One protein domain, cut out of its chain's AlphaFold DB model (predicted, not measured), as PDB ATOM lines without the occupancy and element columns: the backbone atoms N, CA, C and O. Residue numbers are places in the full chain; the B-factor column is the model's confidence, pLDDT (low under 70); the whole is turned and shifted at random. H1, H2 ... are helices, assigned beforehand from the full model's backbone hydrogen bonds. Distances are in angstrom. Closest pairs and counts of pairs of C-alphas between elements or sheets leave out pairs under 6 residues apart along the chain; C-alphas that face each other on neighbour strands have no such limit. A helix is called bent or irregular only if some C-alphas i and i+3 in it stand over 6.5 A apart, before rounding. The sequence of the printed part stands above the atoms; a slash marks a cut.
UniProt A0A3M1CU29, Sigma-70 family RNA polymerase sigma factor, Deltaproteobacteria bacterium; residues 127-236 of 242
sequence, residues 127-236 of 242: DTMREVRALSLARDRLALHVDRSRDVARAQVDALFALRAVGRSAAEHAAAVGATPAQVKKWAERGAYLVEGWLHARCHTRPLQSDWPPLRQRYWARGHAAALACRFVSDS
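AT A GLANCE: This is residues 127 to 236 of the 242 residues of the protein "Sigma-70 family RNA polymerase sigma factor" of Deltaproteobacteria bacterium (UniProt A0A3M1CU29). The long helix H4 runs through the middle, with H1, H2 and H3 spread along one side of it and H5 crossing it slantwise on another. H2 crosses H4 nearly at right angles, and little H3 sits at H4's first end. The printed part has 110 residues with five named helices, H1 to H5 in chain order, and no named strand: all helix, mostly crossed. It is compact, with a radius of gyration of the C-alphas of 13.6 A and spans of 39 by 33 by 29 A.

HOW THE PARTS SIT: H1, residues 127 to 145, has a kink of 55 degrees near residue 139 and is irregular, C-alphas 140 and 143 being 7.4 A apart. With residues 138 to 144 alone it touches H2, residues 150 to 164, in a hairpin at 35.5 degrees, only just steep; the closest C-alphas, of Ala 143 and Arg 154, are 5.0 A apart. H2 and H3, residues 170 to 177, form another hairpin, with C-alphas 163 and 170 closest at 6.7 A. The hub is H4, residues 181 to 203, about perpendicular to H2 at 85 degrees, with C-alphas 160 and 188 closest at 4.0 A. H5, residues 214 to 234, touches H4 at a steep tilt of 53 degrees, C-alphas 194 and 223 being closest at 4.1 A. H3 and H5 are apart. Every O i to N i+4 pair is within hydrogen-bond range in H2, H3 and H4, against 13 of 15 in H1 and 14 of 17 in H5.

IN THESE COORDINATES: H1 begins at C-alpha 127 (225.883, 158.594, 178.290). H4 measures 31.7 A, and H5 30.8 A to C-alpha 234 (213.092, 147.086, 189.162).

THE WHOLE: C-alphas 171 and 236 are farthest apart, 41.7 A. The printed part has no cut and no long link. Residues 205 and 231 to 236 have pLDDT under 70.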
ATOM      1  N   ASP A 127     225.129 159.822 178.078       72.75
ATOM      2  CA  ASP A 127     225.883 158.594 178.290       72.75
ATOM      3  C   ASP A 127     226.753 158.659 179.551       72.75
ATOM      4  O   ASP A 127     226.710 157.735 180.363       72.75
ATOM      5  N   THR A 128     227.428 159.774 179.818       77.75
ATOM      6  CA  THR A 128     228.176 160.001 181.060       77.75
ATOM      7  C   THR A 128     227.243 160.020 182.269       77.75
ATOM      8  O   THR A 128     227.545 159.415 183.297       77.75
ATOM      9  N   MET A 129     226.068 160.654 182.168       75.00
ATOM     10  CA  MET A 129     225.076 160.612 183.252       75.00
ATOM     11  C   MET A 129     224.545 159.195 183.498       75.00
ATOM     12  O   MET A 129     224.376 158.788 184.651       75.00
ATOM     13  N   ARG A 130     224.305 158.424 182.429       77.62
ATOM     14  CA  ARG A 130     223.912 157.010 182.526       77.62
ATOM     15  C   ARG A 130     225.000 156.180 183.192       77.62
ATOM     16  O   ARG A 130     224.676 155.401 184.086       77.62
ATOM     17  N   GLU A 131     226.263 156.379 182.823       83.25
ATOM     18  CA  GLU A 131     227.394 155.692 183.446       83.25
ATOM     19  C   GLU A 131     227.521 156.038 184.930       83.25
ATOM     20  O   GLU A 131     227.646 155.135 185.755       83.25
ATOM     21  N   VAL A 132     227.421 157.319 185.303       83.62
ATOM     22  CA  VAL A 132     227.465 157.748 186.711       83.62
ATOM     23  C   VAL A 132     226.322 157.117 187.506       83.62
ATOM     24  O   VAL A 132     226.545 156.586 188.596       83.62
ATOM     25  N   ARG A 133     225.100 157.102 186.958       82.25
ATOM     26  CA  ARG A 133     223.956 156.434 187.595       82.25
ATOM     27  C   ARG A 133     224.195 154.929 187.732       82.25
ATOM     28  O   ARG A 133     223.919 154.361 188.788       82.25
ATOM     29  N   ALA A 134     224.727 154.285 186.697       84.56
ATOM     30  CA  ALA A 134     225.023 152.859 186.711       84.56
ATOM     31  C   ALA A 134     226.143 152.508 187.704       84.56
ATOM     32  O   ALA A 134     226.032 151.483 188.375       84.56
ATOM     33  N   LEU A 135     227.160 153.362 187.862       89.50
ATOM     34  CA  LEU A 135     228.210 153.240 188.878       89.50
ATOM     35  C   LEU A 135     227.642 153.342 190.295       89.50
ATOM     36  O   LEU A 135     227.948 152.496 191.137       89.50
ATOM     37  N   SER A 136     226.789 154.334 190.555       86.06
ATOM     38  CA  SER A 136     226.117 154.481 191.852       86.06
ATOM     39  C   SER A 136     225.275 153.247 192.180       86.06
ATOM     40  O   SER A 136     225.409 152.673 193.257       86.06
ATOM     41  N   LEU A 137     224.497 152.748 191.214       89.00
ATOM     42  CA  LEU A 137     223.736 151.508 191.384       89.00
ATOM     43  C   LEU A 137     224.634 150.283 191.585       89.00
ATOM     44  O   LEU A 137     224.289 149.400 192.368       89.00
ATOM     45  N   ALA A 138     225.787 150.215 190.915       91.06
ATOM     46  CA  ALA A 138     226.727 149.113 191.088       91.06
ATOM     47  C   ALA A 138     227.236 149.042 192.533       91.06
ATOM     48  O   ALA A 138     227.309 147.958 193.109       91.06
ATOM     49  N   ARG A 139     227.536 150.192 193.144       89.94
ATOM     50  CA  ARG A 139     227.967 150.262 194.543       89.94
ATOM     51  C   ARG A 139     226.940 149.640 195.492       89.94
ATOM     52  O   ARG A 139     227.312 148.860 196.366       89.94
ATOM     53  N   ASP A 140     225.664 149.946 195.287       88.56
ATOM     54  CA  ASP A 140     224.611 149.582 196.238       88.56
ATOM     55  C   ASP A 140     224.015 148.196 195.966       88.56
ATOM     56  O   ASP A 140     223.667 147.458 196.895       88.56
ATOM     57  N   ARG A 141     223.888 147.829 194.686       91.38
ATOM     58  CA  ARG A 141     223.101 146.668 194.248       91.38
ATOM     59  C   ARG A 141     223.938 145.530 193.682       91.38
ATOM     60  O   ARG A 141     223.511 144.387 193.821       91.38
ATOM     61  N   LEU A 142     225.125 145.772 193.112       92.19
ATOM     62  CA  LEU A 142     225.874 144.727 192.393       92.19
ATOM     63  C   LEU A 142     226.096 143.488 193.255       92.19
ATOM     64  O   LEU A 142     225.761 142.379 192.847       92.19
ATOM     65  N   ALA A 143     226.605 143.669 194.473       91.62
ATOM     66  CA  ALA A 143     226.910 142.551 195.359       91.62
ATOM     67  C   ALA A 143     225.670 141.729 195.758       91.62
ATOM     68  O   ALA A 143     225.809 140.549 196.070       91.62
ATOM     69  N   LEU A 144     224.471 142.326 195.745       90.50
ATOM     70  CA  LEU A 144     223.214 141.637 196.062       90.50
ATOM     71  C   LEU A 144     222.815 140.631 194.981       90.50
ATOM     72  O   LEU A 144     222.173 139.635 195.292       90.50
ATOM     73  N   HIS A 145     223.206 140.905 193.735       91.50
ATOM     74  CA  HIS A 145     222.793 140.153 192.551       91.50
ATOM     75  C   HIS A 145     223.921 139.311 191.945       91.50
ATOM     76  O   HIS A 145     223.735 138.678 190.910       91.50
ATOM     77  N   VAL A 146     225.104 139.289 192.565       90.25
ATOM     78  CA  VAL A 146     226.166 138.356 192.182       90.25
ATOM     79  C   VAL A 146     225.888 136.991 192.806       90.25
ATOM     80  O   VAL A 146     225.916 136.835 194.029       90.25
ATOM     81  N   ASP A 147     225.690 135.987 191.951       76.19
ATOM     82  CA  ASP A 147     225.483 134.606 192.377       76.19
ATOM     83  C   ASP A 147     226.671 134.079 193.177       76.19
ATOM     84  O   ASP A 147     227.810 134.067 192.684       76.19
ATOM     85  N   ARG A 148     226.354 133.593 194.389       72.81
ATOM     86  CA  ARG A 148     227.256 133.017 195.399       72.81
ATOM     87  C   ARG A 148     228.413 133.969 195.776       72.81
ATOM     88  O   ARG A 148     229.020 134.651 194.956       72.81
ATOM     89  N   SER A 149     228.769 134.012 197.060       86.25
ATOM     90  CA  SER A 149     229.830 134.907 197.572       86.25
ATOM     91  C   SER A 149     229.483 136.408 197.572       86.25
ATOM     92  O   SER A 149     230.342 137.238 197.265       86.25
ATOM     93  N   ARG A 150     228.255 136.767 197.974       90.06
ATOM     94  CA  ARG A 150     227.800 138.160 198.158       90.06
ATOM     95  C   ARG A 150     228.780 139.009 198.972       90.06
ATOM     96  O   ARG A 150     229.132 140.103 198.544       90.06
ATOM     97  N   ASP A 151     229.269 138.494 200.097       92.94
ATOM     98  CA  ASP A 151     230.185 139.243 200.969       92.94
ATOM     99  C   ASP A 151     231.536 139.511 200.296       92.94
ATOM    100  O   ASP A 151     232.105 140.592 200.421       92.94
ATOM    101  N   VAL A 152     232.017 138.556 199.495       94.31
ATOM    102  CA  VAL A 152     233.248 138.715 198.711       94.31
ATOM    103  C   VAL A 152     233.048 139.742 197.600       94.31
ATOM    104  O   VAL A 152     233.929 140.567 197.376       94.31
ATOM    105  N   ALA A 153     231.906 139.709 196.908       94.19
ATOM    106  CA  ALA A 153     231.574 140.696 195.884       94.19
ATOM    107  C   ALA A 153     231.445 142.101 196.492       94.19
ATOM    108  O   ALA A 153     231.980 143.055 195.933       94.19
ATOM    109  N   ARG A 154     230.823 142.222 197.672       96.00
ATOM    110  CA  ARG A 154     230.738 143.481 198.421       96.00
ATOM    111  C   ARG A 154     232.127 144.011 198.770       96.00
ATOM    112  O   ARG A 154     232.438 145.128 198.385       96.00
ATOM    113  N   ALA A 155     232.998 143.190 199.358       95.88
ATOM    114  CA  ALA A 155     234.373 143.593 199.662       95.88
ATOM    115  C   ALA A 155     235.169 144.023 198.411       95.88
ATOM    116  O   ALA A 155     235.982 144.942 198.472       95.88
ATOM    117  N   GLN A 156     234.931 143.382 197.261       97.12
ATOM    118  CA  GLN A 156     235.555 143.745 195.983       97.12
ATOM    119  C   GLN A 156     235.088 145.108 195.465       97.12
ATOM    120  O   GLN A 156     235.915 145.936 195.079       97.12
ATOM    121  N   VAL A 157     233.776 145.347 195.475       96.06
ATOM    122  CA  VAL A 157     233.177 146.618 195.052       96.06
ATOM    123  C   VAL A 157     233.567 147.743 196.015       96.06
ATOM    124  O   VAL A 157     234.033 148.791 195.572       96.06
ATOM    125  N   ASP A 158     233.483 147.513 197.323       96.06
ATOM    126  CA  ASP A 158     233.854 148.501 198.339       96.06
ATOM    127  C   ASP A 158     235.331 148.892 198.232       96.06
ATOM    128  O   ASP A 158     235.656 150.081 198.257       96.06
ATOM    129  N   ALA A 159     236.227 147.919 198.024       96.56
ATOM    130  CA  ALA A 159     237.645 148.188 197.803       96.56
ATOM    131  C   ALA A 159     237.885 149.022 196.534       96.56
ATOM    132  O   ALA A 159     238.718 149.932 196.549       96.56
ATOM    133  N   LEU A 160     237.154 148.757 195.442       97.25
ATOM    134  CA  LEU A 160     237.238 149.565 194.223       97.25
ATOM    135  C   LEU A 160     236.870 151.026 194.507       97.25
ATOM    136  O   LEU A 160     237.656 151.922 194.194       97.25
ATOM    137  N   PHE A 161     235.701 151.275 195.103       94.12
ATOM    138  CA  PHE A 161     235.229 152.636 195.366       94.12
ATOM    139  C   PHE A 161     236.098 153.355 196.400       94.12
ATOM    140  O   PHE A 161     236.409 154.533 196.218       94.12
ATOM    141  N   ALA A 162     236.560 152.660 197.441       91.69
ATOM    142  CA  ALA A 162     237.462 153.233 198.433       91.69
ATOM    143  C   ALA A 162     238.766 153.738 197.797       91.69
ATOM    144  O   ALA A 162     239.192 154.854 198.089       91.69
ATOM    145  N   LEU A 163     239.374 152.956 196.900       93.19
ATOM    146  CA  LEU A 163     240.644 153.324 196.269       93.19
ATOM    147  C   LEU A 163     240.471 154.330 195.125       93.19
ATOM    148  O   LEU A 163     241.308 155.210 194.961       93.19
ATOM    149  N   ARG A 164     239.421 154.192 194.304       91.12
ATOM    150  CA  ARG A 164     239.278 154.960 193.053       91.12
ATOM    151  C   ARG A 164     238.387 156.189 193.167       91.12
ATOM    152  O   ARG A 164     238.687 157.181 192.517       91.12
ATOM    153  N   ALA A 165     237.317 156.126 193.956       86.94
ATOM    154  CA  ALA A 165     236.376 157.238 194.101       86.94
ATOM    155  C   ALA A 165     236.667 158.077 195.352       86.94
ATOM    156  O   ALA A 165     236.619 159.300 195.294       86.94
ATOM    157  N   VAL A 166     236.987 157.428 196.477       90.25
ATOM    158  CA  VAL A 166     237.290 158.122 197.743       90.25
ATOM    159  C   VAL A 166     238.769 158.519 197.839       90.25
ATOM    160  O   VAL A 166     239.101 159.458 198.551       90.25
ATOM    161  N   GLY A 167     239.659 157.819 197.129       91.06
ATOM    162  CA  GLY A 167     241.099 158.087 197.152       91.06
ATOM    163  C   GLY A 167     241.817 157.578 198.406       91.06
ATOM    164  O   GLY A 167     242.907 158.054 198.712       91.06
ATOM    165  N   ARG A 168     241.235 156.614 199.138       91.94
ATOM    166  CA  ARG A 168     241.913 155.970 200.275       91.94
ATOM    167  C   ARG A 168     243.079 155.121 199.797       91.94
ATOM    168  O   ARG A 168     242.981 154.422 198.783       91.94
ATOM    169  N   SER A 169     244.153 155.094 200.579       96.62
ATOM    170  CA  SER A 169     245.246 154.166 200.309       96.62
ATOM    171  C   SER A 169     244.821 152.714 200.578       96.62
ATOM    172  O   SER A 169     243.935 152.422 201.387       96.62
ATOM    173  N   ALA A 170     245.487 151.759 199.919       94.69
ATOM    174  CA  ALA A 170     245.239 150.338 200.170       94.69
ATOM    175  C   ALA A 170     245.539 149.942 201.628       94.69
ATOM    176  O   ALA A 170     244.910 149.022 202.137       94.69
ATOM    177  N   ALA A 171     246.478 150.632 202.288       96.19
ATOM    178  CA  ALA A 171     246.827 150.398 203.686       96.19
ATOM    179  C   ALA A 171     245.728 150.884 204.643       96.19
ATOM    180  O   ALA A 171     245.320 150.133 205.525       96.19
ATOM    181  N   GLU A 172     245.192 152.087 204.428       95.56
ATOM    182  CA  GLU A 172     244.071 152.618 205.218       95.56
ATOM    183  C   GLU A 172     242.830 151.734 205.112       95.56
ATOM    184  O   GLU A 172     242.200 151.408 206.117       95.56
ATOM    185  N   HIS A 173     242.472 151.321 203.892       96.62
ATOM    186  CA  HIS A 173     241.302 150.471 203.707       96.62
ATOM    187  C   HIS A 173     241.522 149.073 204.298       96.62
ATOM    188  O   HIS A 173     240.622 148.545 204.941       96.62
ATOM    189  N   ALA A 174     242.725 148.508 204.151       96.31
ATOM    190  CA  ALA A 174     243.108 147.231 204.752       96.31
ATOM    191  C   ALA A 174     242.963 147.237 206.283       96.31
ATOM    192  O   ALA A 174     242.389 146.299 206.837       96.31
ATOM    193  N   ALA A 175     243.403 148.311 206.945       95.81
ATOM    194  CA  ALA A 175     243.243 148.486 208.386       95.81
ATOM    195  C   ALA A 175     241.764 148.556 208.805       95.81
ATOM    196  O   ALA A 175     241.384 147.966 209.811       95.81
ATOM    197  N   ALA A 176     240.919 149.224 208.012       94.56
ATOM    198  CA  ALA A 176     239.494 149.367 208.312       94.56
ATOM    199  C   ALA A 176     238.698 148.053 208.198       94.56
ATOM    200  O   ALA A 176     237.693 147.893 208.885       94.56
ATOM    201  N   VAL A 177     239.122 147.131 207.329       95.12
ATOM    202  CA  VAL A 177     238.377 145.893 207.019       95.12
ATOM    203  C   VAL A 177     239.062 144.616 207.513       95.12
ATOM    204  O   VAL A 177     238.601 143.519 207.209       95.12
ATOM    205  N   GLY A 178     240.172 144.736 208.250       95.06
ATOM    206  CA  GLY A 178     240.913 143.588 208.782       95.06
ATOM    207  C   GLY A 178     241.537 142.700 207.697       95.06
ATOM    208  O   GLY A 178     241.506 141.477 207.810       95.06
ATOM    209  N   ALA A 179     242.083 143.295 206.633       95.88
ATOM    210  CA  ALA A 179     242.708 142.579 205.516       95.88
ATOM    211  C   ALA A 179     244.160 143.029 205.286       95.88
ATOM    212  O   ALA A 179     244.639 143.982 205.893       95.88
ATOM    213  N   THR A 180     244.875 142.365 204.374       97.94
ATOM    214  CA  THR A 180     246.203 142.834 203.939       97.94
ATOM    215  C   THR A 180     246.087 143.842 202.784       97.94
ATOM    216  O   THR A 180     245.188 143.714 201.945       97.94
ATOM    217  N   PRO A 181     247.023 144.802 202.632       97.81
ATOM    218  CA  PRO A 181     247.006 145.737 201.501       97.81
ATOM    219  C   PRO A 181     247.054 145.039 200.132       97.81
ATOM    220  O   PRO A 181     246.429 145.488 199.170       97.81
ATOM    221  N   ALA A 182     247.766 143.911 200.031       97.75
ATOM    222  CA  ALA A 182     247.826 143.106 198.812       97.75
ATOM    223  C   ALA A 182     246.463 142.484 198.462       97.75
ATOM    224  O   ALA A 182     246.080 142.433 197.292       97.75
ATOM    225  N   GLN A 183     245.712 142.041 199.471       97.38
ATOM    226  CA  GLN A 183     244.360 141.521 199.297       97.38
ATOM    227  C   GLN A 183     243.385 142.618 198.864       97.38
ATOM    228  O   GLN A 183     242.626 142.392 197.926       97.38
ATOM    229  N   VAL A 184     243.469 143.815 199.452       96.88
ATOM    230  CA  VAL A 184     242.660 144.978 199.042       96.88
ATOM    231  C   VAL A 184     242.917 145.359 197.584       96.88
ATOM    232  O   VAL A 184     241.970 145.597 196.838       96.88
ATOM    233  N   LYS A 185     244.178 145.350 197.128       96.94
ATOM    234  CA  LYS A 185     244.503 145.596 195.710       96.94
ATOM    235  C   LYS A 185     243.854 144.560 194.787       96.94
ATOM    236  O   LYS A 185     243.229 144.936 193.799       96.94
ATOM    237  N   LYS A 186     243.932 143.268 195.141       97.56
ATOM    238  CA  LYS A 186     243.257 142.186 194.396       97.56
ATOM    239  C   LYS A 186     241.735 142.336 194.417       97.56
ATOM    240  O   LYS A 186     241.072 142.001 193.438       97.56
ATOM    241  N   TRP A 187     241.170 142.798 195.529       97.69
ATOM    242  CA  TRP A 187     239.741 143.070 195.646       97.69
ATOM    243  C   TRP A 187     239.306 144.210 194.735       97.69
ATOM    244  O   TRP A 187     238.373 144.011 193.967       97.69
ATOM    245  N   ALA A 188     240.021 145.335 194.746       97.25
ATOM    246  CA  ALA A 188     239.728 146.475 193.886       97.25
ATOM    247  C   ALA A 188     239.841 146.127 192.393       97.25
ATOM    248  O   ALA A 188     238.997 146.536 191.604       97.25
ATOM    249  N   GLU A 189     240.842 145.334 192.000       96.94
ATOM    250  CA  GLU A 189     240.992 144.855 190.620       96.94
ATOM    251  C   GLU A 189     239.807 143.980 190.181       96.94
ATOM    252  O   GLU A 189     239.199 144.214 189.140       96.94
ATOM    253  N   ARG A 190     239.415 143.003 191.005       96.88
ATOM    254  CA  ARG A 190     238.256 142.140 190.717       96.88
ATOM    255  C   ARG A 190     236.939 142.915 190.746       96.88
ATOM    256  O   ARG A 190     236.058 142.643 189.934       96.88
ATOM    257  N   GLY A 191     236.827 143.886 191.651       96.50
ATOM    258  CA  GLY A 191     235.717 144.828 191.726       96.50
ATOM    259  C   GLY A 191     235.593 145.648 190.448       96.50
ATOM    260  O   GLY A 191     234.487 145.789 189.937       96.50
ATOM    261  N   ALA A 192     236.713 146.107 189.878       96.38
ATOM    262  CA  ALA A 192     236.717 146.813 188.599       96.38
ATOM    263  C   ALA A 192     236.104 145.953 187.487       96.38
ATOM    264  O   ALA A 192     235.217 146.418 186.783       96.38
ATOM    265  N   TYR A 193     236.499 144.682 187.378       96.81
ATOM    266  CA  TYR A 193     235.959 143.779 186.354       96.81
ATOM    267  C   TYR A 193     234.460 143.504 186.530       96.81
ATOM    268  O   TYR A 193     233.727 143.463 185.546       96.81
ATOM    269  N   LEU A 194     233.991 143.341 187.773       96.31
ATOM    270  CA  LEU A 194     232.558 143.218 188.068       96.31
ATOM    271  C   LEU A 194     231.794 144.469 187.623       96.31
ATOM    272  O   LEU A 194     230.761 144.367 186.964       96.31
ATOM    273  N   VAL A 195     232.310 145.650 187.963       96.00
ATOM    274  CA  VAL A 195     231.683 146.921 187.593       96.00
ATOM    275  C   VAL A 195     231.717 147.139 186.078       96.00
ATOM    276  O   VAL A 195     230.724 147.591 185.529       96.00
ATOM    277  N   GLU A 196     232.781 146.752 185.370       95.00
ATOM    278  CA  GLU A 196     232.834 146.815 183.900       95.00
ATOM    279  C   GLU A 196     231.707 146.005 183.245       95.00
ATOM    280  O   GLU A 196     231.020 146.516 182.362       95.00
ATOM    281  N   GLY A 197     231.471 144.772 183.703       95.31
ATOM    282  CA  GLY A 197     230.361 143.956 183.202       95.31
ATOM    283  C   GLY A 197     228.994 144.562 183.514       95.31
ATOM    284  O   GLY A 197     228.093 144.546 182.674       95.31
ATOM    285  N   TRP A 198     228.852 145.147 184.706       95.44
ATOM    286  CA  TRP A 198     227.637 145.846 185.118       95.44
ATOM    287  C   TRP A 198     227.344 147.074 184.248       95.44
ATOM    288  O   TRP A 198     226.211 147.262 183.803       95.44
ATOM    289  N   LEU A 199     228.364 147.895 183.982       92.75
ATOM    290  CA  LEU A 199     228.253 149.069 183.118       92.75
ATOM    291  C   LEU A 199     227.899 148.674 181.690       92.75
ATOM    292  O   LEU A 199     227.022 149.296 181.098       92.75
ATOM    293  N   HIS A 200     228.474 147.591 181.166       93.31
ATOM    294  CA  HIS A 200     228.120 147.119 179.832       93.31
ATOM    295  C   HIS A 200     226.651 146.726 179.709       93.31
ATOM    296  O   HIS A 200     225.987 147.140 178.764       93.31
ATOM    297  N   ALA A 201     226.109 146.001 180.686       91.88
ATOM    298  CA  ALA A 201     224.697 145.623 180.669       91.88
ATOM    299  C   ALA A 201     223.741 146.833 180.716       91.88
ATOM    300  O   ALA A 201     222.613 146.742 180.240       91.88
ATOM    301  N   ARG A 202     224.160 147.947 181.335       85.31
ATOM    302  CA  ARG A 202     223.303 149.119 181.605       85.31
ATOM    303  C   ARG A 202     223.492 150.268 180.618       85.31
ATOM    304  O   ARG A 202     222.556 151.025 180.387       85.31
ATOM    305  N   CYS A 203     224.694 150.415 180.080       85.81
ATOM    306  CA  CYS A 203     225.105 151.555 179.264       85.81
ATOM    307  C   CYS A 203     225.694 151.123 177.914       85.81
ATOM    308  O   CYS A 203     226.024 151.980 177.105       85.81
ATOM    309  N   HIS A 204     225.862 149.817 177.668       84.06
ATOM    310  CA  HIS A 204     226.586 149.259 176.514       84.06
ATOM    311  C   HIS A 204     228.043 149.720 176.397       84.06
ATOM    312  O   HIS A 204     228.719 149.446 175.405       84.06
ATOM    313  N   THR A 205     228.582 150.337 177.444       68.00
ATOM    314  CA  THR A 205     229.976 150.757 177.511       68.00
ATOM    315  C   THR A 205     230.821 149.622 178.092       68.00
ATOM    316  O   THR A 205     230.363 148.883 178.951       68.00
ATOM    317  N   ARG A 206     232.053 149.415 177.606       77.94
ATOM    318  CA  ARG A 206     232.956 148.307 178.031       77.94
ATOM    319  C   ARG A 206     232.535 146.889 177.577       77.94
ATOM    320  O   ARG A 206     232.366 146.006 178.422       77.94
ATOM    321  N   PRO A 207     232.411 146.638 176.259       86.31
ATOM    322  CA  PRO A 207     232.160 145.289 175.754       86.31
ATOM    323  C   PRO A 207     233.260 144.315 176.183       86.31
ATOM    324  O   PRO A 207     234.423 144.699 176.345       86.31
ATOM    325  N   LEU A 208     232.881 143.046 176.343       84.12
ATOM    326  CA  LEU A 208     233.824 141.961 176.582       84.12
ATOM    327  C   LEU A 208     234.845 141.903 175.438       84.12
ATOM    328  O   LEU A 208     234.460 141.877 174.270       84.12
ATOM    329  N   GLN A 209     236.134 141.847 175.771       84.44
ATOM    330  CA  GLN A 209     237.200 141.664 174.783       84.44
ATOM    331  C   GLN A 209     237.675 140.206 174.800       84.44
ATOM    332  O   GLN A 209     237.879 139.618 175.866       84.44
ATOM    333  N   SER A 210     237.822 139.607 173.617       82.31
ATOM    334  CA  SER A 210     238.141 138.182 173.450       82.31
ATOM    335  C   SER A 210     239.551 137.807 173.911       82.31
ATOM    336  O   SER A 210     239.796 136.662 174.277       82.31
ATOM    337  N   ASP A 211     240.472 138.765 173.903       90.94
ATOM    338  CA  ASP A 211     241.875 138.630 174.302       90.94
ATOM    339  C   ASP A 211     242.096 138.784 175.818       90.94
ATOM    340  O   ASP A 211     243.211 138.613 176.313       90.94
ATOM    341  N   TRP A 212     241.048 139.078 176.593       88.94
ATOM    342  CA  TRP A 212     241.185 139.232 178.038       88.94
ATOM    343  C   TRP A 212     241.548 137.927 178.748       88.94
ATOM    344  O   TRP A 212     241.036 136.866 178.393       88.94
ATOM    345  N   PRO A 213     242.334 137.988 179.839       94.88
ATOM    346  CA  PRO A 213     242.601 136.817 180.663       94.88
ATOM    347  C   PRO A 213     241.302 136.154 181.164       94.88
ATOM    348  O   PRO A 213     240.383 136.875 181.578       94.88
ATOM    349  N   PRO A 214     241.230 134.808 181.257       95.44
ATOM    350  CA  PRO A 214     240.016 134.089 181.668       95.44
ATOM    351  C   PRO A 214     239.430 134.563 183.005       95.44
ATOM    352  O   PRO A 214     238.216 134.602 183.197       95.44
ATOM    353  N   LEU A 215     240.296 134.973 183.939       93.81
ATOM    354  CA  LEU A 215     239.872 135.518 185.225       93.81
ATOM    355  C   LEU A 215     239.034 136.791 185.055       93.81
ATOM    356  O   LEU A 215     237.981 136.910 185.682       93.81
ATOM    357  N   ARG A 216     239.493 137.726 184.215       95.31
ATOM    358  CA  ARG A 216     238.802 138.990 183.947       95.31
ATOM    359  C   ARG A 216     237.480 138.735 183.240       95.31
ATOM    360  O   ARG A 216     236.462 139.233 183.711       95.31
ATOM    361  N   GLN A 217     237.481 137.896 182.201       95.00
ATOM    362  CA  GLN A 217     236.260 137.510 181.485       95.00
ATOM    363  C   GLN A 217     235.205 136.937 182.444       95.00
ATOM    364  O   GLN A 217     234.045 137.338 182.407       95.00
ATOM    365  N   ARG A 218     235.618 136.066 183.378       94.94
ATOM    366  CA  ARG A 218     234.717 135.489 184.383       94.94
ATOM    367  C   ARG A 218     234.107 136.543 185.308       94.94
ATOM    368  O   ARG A 218     232.915 136.478 185.586       94.94
ATOM    369  N   TYR A 219     234.898 137.481 185.831       95.81
ATOM    370  CA  TYR A 219     234.361 138.536 186.703       95.81
ATOM    371  C   TYR A 219     233.477 139.517 185.932       95.81
ATOM    372  O   TYR A 219     232.413 139.871 186.428       95.81
ATOM    373  N   TRP A 220     233.857 139.876 184.707       95.81
ATOM    374  CA  TRP A 220     233.020 140.677 183.820       95.81
ATOM    375  C   TRP A 220     231.663 140.003 183.577       95.81
ATOM    376  O   TRP A 220     230.624 140.606 183.831       95.81
ATOM    377  N   ALA A 221     231.652 138.717 183.212       94.94
ATOM    378  CA  ALA A 221     230.417 137.972 182.957       94.94
ATOM    379  C   ALA A 221     229.508 137.905 184.195       94.94
ATOM    380  O   ALA A 221     228.292 138.040 184.079       94.94
ATOM    381  N   ARG A 222     230.092 137.767 185.394       95.38
ATOM    382  CA  ARG A 222     229.340 137.815 186.659       95.38
ATOM    383  C   ARG A 222     228.725 139.187 186.921       95.38
ATOM    384  O   ARG A 222     227.580 139.255 187.351       95.38
ATOM    385  N   GLY A 223     229.465 140.264 186.664       95.31
ATOM    386  CA  GLY A 223     228.956 141.629 186.788       95.31
ATOM    387  C   GLY A 223     227.811 141.916 185.818       95.31
ATOM    388  O   GLY A 223     226.783 142.465 186.209       95.31
ATOM    389  N   HIS A 224     227.963 141.462 184.574       95.00
ATOM    390  CA  HIS A 224     226.941 141.553 183.536       95.00
ATOM    391  C   HIS A 224     225.669 140.782 183.921       95.00
ATOM    392  O   HIS A 224     224.574 141.341 183.904       95.00
ATOM    393  N   ALA A 225     225.806 139.524 184.355       94.12
ATOM    394  CA  ALA A 225     224.682 138.713 184.820       94.12
ATOM    395  C   ALA A 225     223.962 139.345 186.026       94.12
ATOM    396  O   ALA A 225     222.734 139.410 186.037       94.12
ATOM    397  N   ALA A 226     224.706 139.887 186.996       94.12
ATOM    398  CA  ALA A 226     224.137 140.579 188.154       94.12
ATOM    399  C   ALA A 226     223.323 141.821 187.753       94.12
ATOM    400  O   ALA A 226     222.253 142.075 188.309       94.12
ATOM    401  N   ALA A 227     223.797 142.589 186.768       92.81
ATOM    402  CA  ALA A 227     223.079 143.757 186.266       92.81
ATOM    403  C   ALA A 227     221.760 143.387 185.579       92.81
ATOM    404  O   ALA A 227     220.766 144.095 185.780       92.81
ATOM    405  N   LEU A 228     221.747 142.281 184.822       90.56
ATOM    406  CA  LEU A 228     220.540 141.724 184.210       90.56
ATOM    407  C   LEU A 228     219.565 141.202 185.273       90.56
ATOM    408  O   LEU A 228     218.390 141.551 185.230       90.56
ATOM    409  N   ALA A 229     220.046 140.459 186.274       88.81
ATOM    410  CA  ALA A 229     219.220 139.972 187.383       88.81
ATOM    411  C   ALA A 229     218.594 141.119 188.198       88.81
ATOM    412  O   ALA A 229     217.438 141.042 188.603       88.81
ATOM    413  N   CYS A 230     219.327 142.218 188.386       84.69
ATOM    414  CA  CYS A 230     218.821 143.417 189.053       84.69
ATOM    415  C   CYS A 230     217.697 144.119 188.264       84.69
ATOM    416  O   CYS A 230     216.888 144.819 188.867       84.69
ATOM    417  N   ARG A 231     217.632 143.967 186.932       67.31
ATOM    418  CA  ARG A 231     216.590 144.586 186.092       67.31
ATOM    419  C   ARG A 231     215.208 143.986 186.371       67.31
ATOM    420  O   ARG A 231     214.256 144.733 186.539       67.31
ATOM    421  N   PHE A 232     215.141 142.670 186.565       53.31
ATOM    422  CA  PHE A 232     213.895 141.953 186.858       53.31
ATOM    423  C   PHE A 232     213.240 142.323 188.198       53.31
ATOM    424  O   PHE A 232     212.070 142.025 188.388       53.31
ATOM    425  N   VAL A 233     213.969 142.966 189.115       50.38
ATOM    426  CA  VAL A 233     213.420 143.444 190.400       50.38
ATOM    427  C   VAL A 233     212.928 144.894 190.302       50.38
ATOM    428  O   VAL A 233     212.069 145.304 191.070       50.38
ATOM    429  N   SER A 234     213.452 145.674 189.349       45.91
ATOM    430  CA  SER A 234     213.092 147.086 189.162       45.91
ATOM    431  C   SER A 234     211.848 147.271 188.293       45.91
ATOM    432  O   SER A 234     211.102 148.209 188.532       45.91
ATOM    433  N   ASP A 235     211.617 146.391 187.313       38.91
ATOM    434  CA  ASP A 235     210.437 146.468 186.433       38.91
ATOM    435  C   ASP A 235     209.140 146.041 187.162       38.91
ATOM    436  O   ASP A 235     208.044 146.320 186.693       38.91
ATOM    437  N   SER A 236     209.241 145.403 188.337       38.28
ATOM    438  CA  SER A 236     208.100 145.091 189.214       38.28
ATOM    439  C   SER A 236     207.749 146.200 190.216       38.28
ATOM    440  O   SER A 236     206.791 146.049 190.969       38.28
TER     441      SER A 236